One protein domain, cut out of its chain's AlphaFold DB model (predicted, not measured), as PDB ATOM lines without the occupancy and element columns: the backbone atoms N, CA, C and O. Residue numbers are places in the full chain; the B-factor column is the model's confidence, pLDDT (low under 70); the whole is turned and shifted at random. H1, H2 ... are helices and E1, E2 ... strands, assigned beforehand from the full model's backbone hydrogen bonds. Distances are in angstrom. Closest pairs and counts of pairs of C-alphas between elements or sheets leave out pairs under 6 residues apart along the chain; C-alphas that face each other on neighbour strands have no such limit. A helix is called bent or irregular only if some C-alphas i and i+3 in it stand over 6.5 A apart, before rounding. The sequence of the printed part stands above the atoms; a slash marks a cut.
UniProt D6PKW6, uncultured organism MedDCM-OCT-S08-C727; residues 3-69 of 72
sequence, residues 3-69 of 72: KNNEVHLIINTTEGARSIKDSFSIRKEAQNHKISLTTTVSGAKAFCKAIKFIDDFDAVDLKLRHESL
ATOM      1  N   LYS A   3     132.199 141.860 138.261       90.44
ATOM      2  CA  LYS A   3     132.232 141.978 136.789       90.44
ATOM      3  C   LYS A   3     130.956 142.559 136.176       90.44
ATOM      4  O   LYS A   3     130.988 143.057 135.059       90.44
ATOM      5  N   ASN A   4     129.857 142.491 136.922       93.19
ATOM      6  CA  ASN A   4     128.551 143.000 136.515       93.19
ATOM      7  C   ASN A   4     128.313 144.436 137.010       93.19
ATOM      8  O   ASN A   4     127.205 144.941 136.870       93.19
ATOM      9  N   ASN A   5     129.314 145.075 137.627       88.69
ATOM     10  CA  ASN A   5     129.209 146.410 138.225       88.69
ATOM     11  C   ASN A   5     128.098 146.533 139.291       88.69
ATOM     12  O   ASN A   5     127.514 147.594 139.470       88.69
ATOM     13  N   GLU A   6     127.814 145.460 140.033       96.31
ATOM     14  CA  GLU A   6     126.803 145.466 141.108       96.31
ATOM     15  C   GLU A   6     127.395 145.890 142.471       96.31
ATOM     16  O   GLU A   6     126.696 145.909 143.481       96.31
ATOM     17  N   VAL A   7     128.702 146.176 142.533       96.12
ATOM     18  CA  VAL A   7     129.428 146.524 143.766       96.12
ATOM     19  C   VAL A   7     130.236 147.796 143.542       96.12
ATOM     20  O   VAL A   7     131.032 147.862 142.611       96.12
ATOM     21  N   HIS A   8     130.076 148.775 144.434       94.88
ATOM     22  CA  HIS A   8     130.741 150.083 144.343       94.88
ATOM     23  C   HIS A   8     131.855 150.282 145.384       94.88
ATOM     24  O   HIS A   8     132.665 151.199 145.262       94.88
ATOM     25  N   LEU A   9     131.923 149.410 146.396       96.94
ATOM     26  CA  LEU A   9     132.944 149.436 147.438       96.94
ATOM     27  C   LEU A   9     133.299 148.014 147.887       96.94
ATOM     28  O   LEU A   9     132.410 147.199 148.132       96.94
ATOM     29  N   ILE A  10     134.594 147.737 148.053       98.06
ATOM     30  CA  ILE A  10     135.107 146.468 148.578       98.06
ATOM     31  C   ILE A  10     136.048 146.715 149.761       98.06
ATOM     32  O   ILE A  10     136.992 147.500 149.686       98.06
ATOM     33  N   ILE A  11     135.829 145.967 150.841       98.19
ATOM     34  CA  ILE A  11     136.763 145.838 151.962       98.19
ATOM     35  C   ILE A  11     137.360 144.428 151.889       98.19
ATOM     36  O   ILE A  11     136.664 143.445 152.129       98.19
ATOM     37  N   ASN A  12     138.639 144.314 151.521       97.69
ATOM     38  CA  ASN A  12     139.339 143.036 151.358       97.69
ATOM     39  C   ASN A  12     140.510 142.915 152.341       97.69
ATOM     40  O   ASN A  12     141.661 143.157 151.988       97.69
ATOM     41  N   THR A  13     140.220 142.533 153.580       97.94
ATOM     42  CA  THR A  13     141.246 142.266 154.598       97.94
ATOM     43  C   THR A  13     141.625 140.790 154.592       97.94
ATOM     44  O   THR A  13     140.741 139.936 154.634       97.94
ATOM     45  N   THR A  14     142.919 140.477 154.589       96.81
ATOM     46  CA  THR A  14     143.408 139.092 154.639       96.81
ATOM     47  C   THR A  14     144.645 138.965 155.505       96.81
ATOM     48  O   THR A  14     145.494 139.852 155.487       96.81
ATOM     49  N   GLU A  15     144.787 137.824 156.168       96.94
ATOM     50  CA  GLU A  15     145.967 137.470 156.952       96.94
ATOM     51  C   GLU A  15     146.488 136.089 156.532       96.94
ATOM     52  O   GLU A  15     145.711 135.175 156.238       96.94
ATOM     53  N   GLY A  16     147.814 135.948 156.484       97.62
ATOM     54  CA  GLY A  16     148.496 134.720 156.078       97.62
ATOM     55  C   GLY A  16     148.656 134.558 154.561       97.62
ATOM     56  O   GLY A  16     147.819 134.974 153.758       97.62
ATOM     57  N   ALA A  17     149.754 133.912 154.154       96.81
ATOM     58  CA  ALA A  17     150.160 133.799 152.749       96.81
ATOM     59  C   ALA A  17     149.106 133.126 151.849       96.81
ATOM     60  O   ALA A  17     148.915 133.539 150.705       96.81
ATOM     61  N   ARG A  18     148.393 132.117 152.371       97.00
ATOM     62  CA  ARG A  18     147.317 131.429 151.642       97.00
ATOM     63  C   ARG A  18     146.154 132.377 151.353       97.00
ATOM     64  O   ARG A  18     145.833 132.593 150.191       97.00
ATOM     65  N   SER A  19     145.603 133.019 152.382       96.88
ATOM     66  CA  SER A  19     144.491 133.964 152.238       96.88
ATOM     67  C   SER A  19     144.845 135.130 151.314       96.88
ATOM     68  O   SER A  19     144.014 135.561 150.519       96.88
ATOM     69  N   ILE A  20     146.087 135.628 151.370       96.12
ATOM     70  CA  ILE A  20     146.580 136.691 150.479       96.12
ATOM     71  C   ILE A  20     146.564 136.241 149.011       96.12
ATOM     72  O   ILE A  20     146.165 137.024 148.141       96.12
ATOM     73  N   LYS A  21     146.988 135.000 148.738       96.94
ATOM     74  CA  LYS A  21     146.986 134.407 147.395       96.94
ATOM     75  C   LYS A  21     145.562 134.175 146.895       96.94
ATOM     76  O   LYS A  21     145.234 134.606 145.793       96.94
ATOM     77  N   ASP A  22     144.716 133.565 147.716       95.88
ATOM     78  CA  ASP A  22     143.347 133.195 147.340       95.88
ATOM     79  C   ASP A  22     142.471 134.434 147.082       95.88
ATOM     80  O   ASP A  22     141.622 134.442 146.195       95.88
ATOM     81  N   SER A  23     142.735 135.530 147.799       96.75
ATOM     82  CA  SER A  23     142.033 136.811 147.638       96.75
ATOM     83  C   SER A  23     142.580 137.716 146.527       96.75
ATOM     84  O   SER A  23     142.014 138.785 146.284       96.75
ATOM     85  N   PHE A  24     143.664 137.335 145.841       97.25
ATOM     86  CA  PHE A  24     144.290 138.171 144.809       97.25
ATOM     87  C   PHE A  24     143.320 138.545 143.683       97.25
ATOM     88  O   PHE A  24     143.314 139.691 143.227       97.25
ATOM     89  N   SER A  25     142.474 137.601 143.267       97.06
ATOM     90  CA  SER A  25     141.469 137.824 142.226       97.06
ATOM     91  C   SER A  25     140.510 138.957 142.595       97.06
ATOM     92  O   SER A  25     140.238 139.807 141.759       97.06
ATOM     93  N   ILE A  26     140.078 139.053 143.856       97.50
ATOM     94  CA  ILE A  26     139.175 140.114 144.322       97.50
ATOM     95  C   ILE A  26     139.824 141.489 144.139       97.50
ATOM     96  O   ILE A  26     139.204 142.386 143.571       97.50
ATOM     97  N   ARG A  27     141.078 141.655 144.578       97.56
ATOM     98  CA  ARG A  27     141.799 142.936 144.454       97.56
ATOM     99  C   ARG A  27     142.032 143.314 142.995       97.56
ATOM    100  O   ARG A  27     141.801 144.461 142.621       97.56
ATOM    101  N   LYS A  28     142.454 142.346 142.176       97.25
ATOM    102  CA  LYS A  28     142.697 142.545 140.745       97.25
ATOM    103  C   LYS A  28     141.426 142.984 140.019       97.25
ATOM    104  O   LYS A  28     141.450 143.963 139.281       97.25
ATOM    105  N   GLU A  29     140.316 142.290 140.250       97.25
ATOM    106  CA  GLU A  29     139.052 142.613 139.590       97.25
ATOM    107  C   GLU A  29     138.476 143.945 140.094       97.25
ATOM    108  O   GLU A  29     137.990 144.730 139.286       97.25
ATOM    109  N   ALA A  30     138.605 144.270 141.386       97.06
ATOM    110  CA  ALA A  30     138.217 145.583 141.909       97.06
ATOM    111  C   ALA A  30     138.946 146.724 141.182       97.06
ATOM    112  O   ALA A  30     138.319 147.688 140.745       97.06
ATOM    113  N   GLN A  31     140.264 146.585 140.996       95.50
ATOM    114  CA  GLN A  31     141.081 147.577 140.304       95.50
ATOM    115  C   GLN A  31     140.722 147.683 138.815       95.50
ATOM    116  O   GLN A  31     140.534 148.791 138.312       95.50
ATOM    117  N   ASN A  32     140.565 146.550 138.123       96.50
ATOM    118  CA  ASN A  32     140.182 146.514 136.707       96.50
ATOM    119  C   ASN A  32     138.825 147.186 136.448       96.50
ATOM    120  O   ASN A  32     138.647 147.847 135.426       96.50
ATOM    121  N   HIS A  33     137.884 147.044 137.383       96.62
ATOM    122  CA  HIS A  33     136.537 147.607 137.292       96.62
ATOM    123  C   HIS A  33     136.397 148.985 137.963       96.62
ATOM    124  O   HIS A  33     135.288 149.503 138.054       96.62
ATOM    125  N   LYS A  34     137.506 149.607 138.400       96.19
ATOM    126  CA  LYS A  34     137.529 150.931 139.058       96.19
ATOM    127  C   LYS A  34     136.624 151.013 140.298       96.19
ATOM    128  O   LYS A  34     136.027 152.050 140.573       96.19
ATOM    129  N   ILE A  35     136.535 149.920 141.049       97.25
ATOM    130  CA  ILE A  35     135.769 149.845 142.292       97.25
ATOM    131  C   ILE A  35     136.649 150.321 143.450       97.25
ATOM    132  O   ILE A  35     137.778 149.852 143.615       97.25
ATOM    133  N   SER A  36     136.117 151.218 144.284       97.31
ATOM    134  CA  SER A  36     136.783 151.672 145.508       97.31
ATOM    135  C   SER A  36     137.104 150.485 146.420       97.31
ATOM    136  O   SER A  36     136.254 149.638 146.696       97.31
ATOM    137  N   LEU A  37     138.346 150.408 146.893       97.75
ATOM    138  CA  LEU A  37     138.904 149.238 147.571       97.75
ATOM    139  C   LEU A  37     139.747 149.681 148.767       97.75
ATOM    140  O   LEU A  37     140.550 150.604 148.665       97.75
ATOM    141  N   THR A  38     139.632 148.960 149.880       98.44
ATOM    142  CA  THR A  38     140.610 149.019 150.973       98.44
ATOM    143  C   THR A  38     140.990 147.624 151.451       98.44
ATOM    144  O   THR A  38     140.171 146.704 151.429       98.44
ATOM    145  N   THR A  39     142.240 147.459 151.882       98.12
ATOM    146  CA  THR A  39     142.788 146.185 152.374       98.12
ATOM    147  C   THR A  39     143.012 146.160 153.883       98.12
ATOM    148  O   THR A  39     143.504 145.170 154.423       98.12
ATOM    149  N   THR A  40     142.646 147.236 154.585       98.06
ATOM    150  CA  THR A  40     142.851 147.372 156.028       98.06
ATOM    151  C   THR A  40     141.540 147.678 156.740       98.06
ATOM    152  O   THR A  40     140.660 148.371 156.226       98.06
ATOM    153  N   VAL A  41     141.417 147.201 157.981       98.44
ATOM    154  CA  VAL A  41     140.269 147.529 158.840       98.44
ATOM    155  C   VAL A  41     140.241 149.026 159.171       98.44
ATOM    156  O   VAL A  41     139.170 149.618 159.289       98.44
ATOM    157  N   SER A  42     141.404 149.668 159.307       98.62
ATOM    158  CA  SER A  42     141.493 151.117 159.524       98.62
ATOM    159  C   SER A  42     140.967 151.906 158.322       98.62
ATOM    160  O   SER A  42     140.172 152.826 158.511       98.62
ATOM    161  N   GLY A  43     141.323 151.508 157.098       98.38
ATOM    162  CA  GLY A  43     140.793 152.098 155.869       98.38
ATOM    163  C   GLY A  43     139.289 151.878 155.721       98.38
ATOM    164  O   GLY A  43     138.566 152.813 155.394       98.38
ATOM    165  N   ALA A  44     138.788 150.693 156.083       98.44
ATOM    166  CA  ALA A  44     137.351 150.421 156.118       98.44
ATOM    167  C   ALA A  44     136.606 151.368 157.071       98.44
ATOM    168  O   ALA A  44     135.598 151.967 156.701       98.44
ATOM    169  N   LYS A  45     137.134 151.570 158.286       98.38
ATOM    170  CA  LYS A  45     136.575 152.532 159.249       98.38
ATOM    171  C   LYS A  45     136.602 153.963 158.705       98.38
ATOM    172  O   LYS A  45     135.639 154.696 158.919       98.38
ATOM    173  N   ALA A  46     137.673 154.361 158.016       97.88
ATOM    174  CA  ALA A  46     137.779 155.679 157.395       97.88
ATOM    175  C   ALA A  46     136.740 155.873 156.279       97.88
ATOM    176  O   ALA A  46     136.054 156.889 156.276       97.88
ATOM    177  N   PHE A  47     136.543 154.878 155.407       97.25
ATOM    178  CA  PHE A  47     135.492 154.908 154.385       97.25
ATOM    179  C   PHE A  47     134.098 155.028 154.992       97.25
ATOM    180  O   PHE A  47     133.334 155.893 154.577       97.25
ATOM    181  N   CYS A  48     133.775 154.237 156.020       96.25
ATOM    182  CA  CYS A  48     132.487 154.355 156.704       96.25
ATOM    183  C   CYS A  48     132.264 155.756 157.291       96.25
ATOM    184  O   CYS A  48     131.143 156.254 157.263       96.25
ATOM    185  N   LYS A  49     133.311 156.395 157.832       95.62
ATOM    186  CA  LYS A  49     133.224 157.781 158.317       95.62
ATOM    187  C   LYS A  49     133.013 158.765 157.167       95.62
ATOM    188  O   LYS A  49     132.111 159.580 157.261       95.62
ATOM    189  N   ALA A  50     133.787 158.655 156.090       94.50
ATOM    190  CA  ALA A  50     133.673 159.536 154.930       94.50
ATOM    191  C   ALA A  50     132.284 159.457 154.274       94.50
ATOM    192  O   ALA A  50     131.684 160.485 154.001       94.50
ATOM    193  N   ILE A  51     131.735 158.248 154.105       94.62
ATOM    194  CA  ILE A  51     130.393 158.041 153.533       94.62
ATOM    195  C   ILE A  51     129.311 158.701 154.398       94.62
ATOM    196  O   ILE A  51     128.371 159.275 153.864       94.62
ATOM    197  N   LYS A  52     129.442 158.658 155.729       93.62
ATOM    198  CA  LYS A  52     128.497 159.327 156.640       93.62
ATOM    199  C   LYS A  52     128.543 160.854 156.563       93.62
ATOM    200  O   LYS A  52     127.578 161.483 156.971       93.62
ATOM    201  N   PHE A  53     129.647 161.422 156.087       92.75
ATOM    202  CA  PHE A  53     129.872 162.864 155.954       92.75
ATOM    203  C   PHE A  53     129.710 163.355 154.506       92.75
ATOM    204  O   PHE A  53     130.078 164.483 154.202       92.75
ATOM    205  N   ILE A  54     129.196 162.523 153.593       87.81
ATOM    206  CA  ILE A  54     129.228 162.829 152.155       87.81
ATOM    207  C   ILE A  54     128.396 164.059 151.766       87.81
ATOM    208  O   ILE A  54     128.770 164.761 150.831       87.81
ATOM    209  N   ASP A  55     127.325 164.339 152.513       87.06
ATOM    210  CA  ASP A  55     126.442 165.492 152.297       87.06
ATOM    211  C   ASP A  55     126.839 166.720 153.140       87.06
ATOM    212  O   ASP A  55     126.227 167.776 153.019       87.06
ATOM    213  N   ASP A  56     127.862 166.591 153.990       85.62
ATOM    214  CA  ASP A  56     128.342 167.621 154.922       85.62
ATOM    215  C   ASP A  56     129.773 168.035 154.547       85.62
ATOM    216  O   ASP A  56     130.725 167.936 155.327       85.62
ATOM    217  N   PHE A  57     129.941 168.394 153.273       78.69
ATOM    218  CA  PHE A  57     131.217 168.823 152.720       78.69
ATOM    219  C   PHE A  57     131.147 170.281 152.274       78.69
ATOM    220  O   PHE A  57     130.684 170.587 151.175       78.69
ATOM    221  N   ASP A  58     131.687 171.165 153.108       84.12
ATOM    222  CA  ASP A  58     131.918 172.556 152.742       84.12
ATOM    223  C   ASP A  58     133.333 172.744 152.195       84.12
ATOM    224  O   ASP A  58     134.335 172.317 152.783       84.12
ATOM    225  N   ALA A  59     133.430 173.433 151.058       86.25
ATOM    226  CA  ALA A  59     134.709 173.905 150.559       86.25
ATOM    227  C   ALA A  59     135.184 175.070 151.436       86.25
ATOM    228  O   ALA A  59     134.517 176.098 151.542       86.25
ATOM    229  N   VAL A  60     136.360 174.920 152.042       86.81
ATOM    230  CA  VAL A  60     136.981 175.968 152.858       86.81
ATOM    231  C   VAL A  60     138.194 176.519 152.124       86.81
ATOM    232  O   VAL A  60     139.059 175.762 151.682       86.81
ATOM    233  N   ASP A  61     138.274 177.844 152.016       93.06
ATOM    234  CA  ASP A  61     139.467 178.515 151.509       93.06
ATOM    235  C   ASP A  61     140.662 178.286 152.450       93.06
ATOM    236  O   ASP A  61     140.580 178.461 153.670       93.06
ATOM    237  N   LEU A  62     141.797 177.892 151.869       93.44
ATOM    238  CA  LEU A  62     142.979 177.513 152.640       93.44
ATOM    239  C   LEU A  62     143.557 178.695 153.429       93.44
ATOM    240  O   LEU A  62     144.039 178.503 154.545       93.44
ATOM    241  N   LYS A  63     143.493 179.917 152.882       94.50
ATOM    242  CA  LYS A  63     143.978 181.114 153.573       94.50
ATOM    243  C   LYS A  63     143.098 181.420 154.786       94.50
ATOM    244  O   LYS A  63     143.647 181.563 155.875       94.50
ATOM    245  N   LEU A  64     141.769 181.406 154.636       91.75
ATOM    246  CA  LEU A  64     140.837 181.556 155.764       91.75
ATOM    247  C   LEU A  64     141.079 180.496 156.847       91.75
ATOM    248  O   LEU A  64     141.084 180.801 158.042       91.75
ATOM    249  N   ARG A  65     141.340 179.243 156.447       91.31
ATOM    250  CA  ARG A  65     141.657 178.175 157.400       91.31
ATOM    251  C   ARG A  65     142.944 178.460 158.171       91.31
ATOM    252  O   ARG A  65     142.965 178.239 159.379       91.31
ATOM    253  N   HIS A  66     143.993 178.952 157.517       93.38
ATOM    254  CA  HIS A  66     145.244 179.311 158.191       93.38
ATOM    255  C   HIS A  66     145.082 180.501 159.138       93.38
ATOM    256  O   HIS A  66     145.548 180.430 160.272       93.38
ATOM    257  N   GLU A  67     144.383 181.555 158.714       94.50
ATOM    258  CA  GLU A  67     144.138 182.741 159.546       94.50
ATOM    259  C   GLU A  67     143.386 182.381 160.838       94.50
ATOM    260  O   GLU A  67     143.727 182.882 161.910       94.50
ATOM    261  N   SER A  68     142.445 181.427 160.770       90.25
ATOM    262  CA  SER A  68     141.709 180.926 161.944       90.25
ATOM    263  C   SER A  68     142.578 180.224 163.001       90.25
ATOM    264  O   SER A  68     142.144 180.075 164.138       90.25
ATOM    265  N   LEU A  69     143.799 179.797 162.653       90.00
ATOM    266  CA  LEU A  69     144.731 179.125 163.572       90.00
ATOM    267  C   LEU A  69     145.693 180.101 164.264       90.00
ATOM    268  O   LEU A  69     146.238 179.773 165.315       90.00
TER     269      LEU A  69
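Overview. This is residues 3 to 69 of the 72 residues of a protein of uncultured organism MedDCM-OCT-S08-C727 (UniProt D6PKW6). A small body with a long free arm: two short parallel strands, E1 and E2, lie side by side between H2 and the first part of H3, residues 41 to 47, while H1 sits at the far end of the body from the arm. The arm is made by residues 48 to 69, which stand free: H3 runs out of the body, a thin link follows, and H4 forms the tip, touching no helix. The 67 printed residues hold four named helices and two named strands, in the order E1, H1, H2, E2, H3, H4, and the two strands make a sheet of the order E1, E2, parallel. The class is mostly helix, with 35 residues in helices and 6 in strands. The whole is extended, with a radius of gyration of the C-alphas of 17.1 A, and elongated, with spans of 52 by 29 by 18 A.

Arrangement. E1, residues 9 to 11, and E2, residues 36 to 38, are parallel neighbours, with 11 degrees between their directions. The C-alphas of Ile 10 and Leu 37 face each other at 4.8 A. Across this pair N 10 and O 36 are within hydrogen-bond range at 2.9 A, and N 38 and O 10 at 3.0 A. Between the two strands along the chain come H1, residues 17 to 22, and H2, residues 24 to 32. Together E1, H1, H2 and E2 form a strand-helix-strand unit, two parallel neighbour strands with helices between them along the chain, and its crossover is right-handed. H1 and H2 meet only through their link. H1 is apart from E2. The closest C-alphas of H2 and E2 are those of Ala 30 and Leu 37, 6.8 A apart, and the closest of H2 and E1 are those of Ala 30 and Ile 10, 7.4 A apart. After E2 comes H3, residues 41 to 52. Its closest C-alpha to E1 is that of Ala 44, 6.2 A from that of Ile 11, and the same residue is its closest to E2, 6.2 A from the C-alpha of Thr 38. H2 and H3 are apart. H4, residues 62 to 69, is apart from E1, E2, H1, H2 and H3. In H1, H2 and H3 every O i to N i+4 pair is within hydrogen-bond range; in H4 3 of 4 are.

Along the chain. E1 begins at C-alpha 9, at (132.944, 149.436, 147.438), and measures 6.9 A from first to last C-alpha. H1 measures 8.7 A and H2 12.3 A. E2 measures 7.2 A. H3, the longest helix with 12 residues, measures 16.8 A, from C-alpha 41 at (140.269, 147.529, 158.840) to C-alpha 52. H4 measures 11.2 A and ends at C-alpha 69, at (144.731, 179.125, 163.572). No helix is bent.

Size, cuts and confidence. The two C-alphas farthest apart are those of Arg 18, in H1, and Glu 67, in H4, at 52.0 A. Without the free stretch, the body has 45 residues and spans 29 by 24 by 13 A, with a radius of gyration of 10.7 A. The printed part has no cut. The links from E1 to H1, H1 to H2, H2 to E2 and E2 to H3 are tight, while the link from H3 to H4, with 9 residues, is short. No link is long. The mean pLDDT of the printed part is 94.8, that of H4 is 92, and no printed residue is under 70.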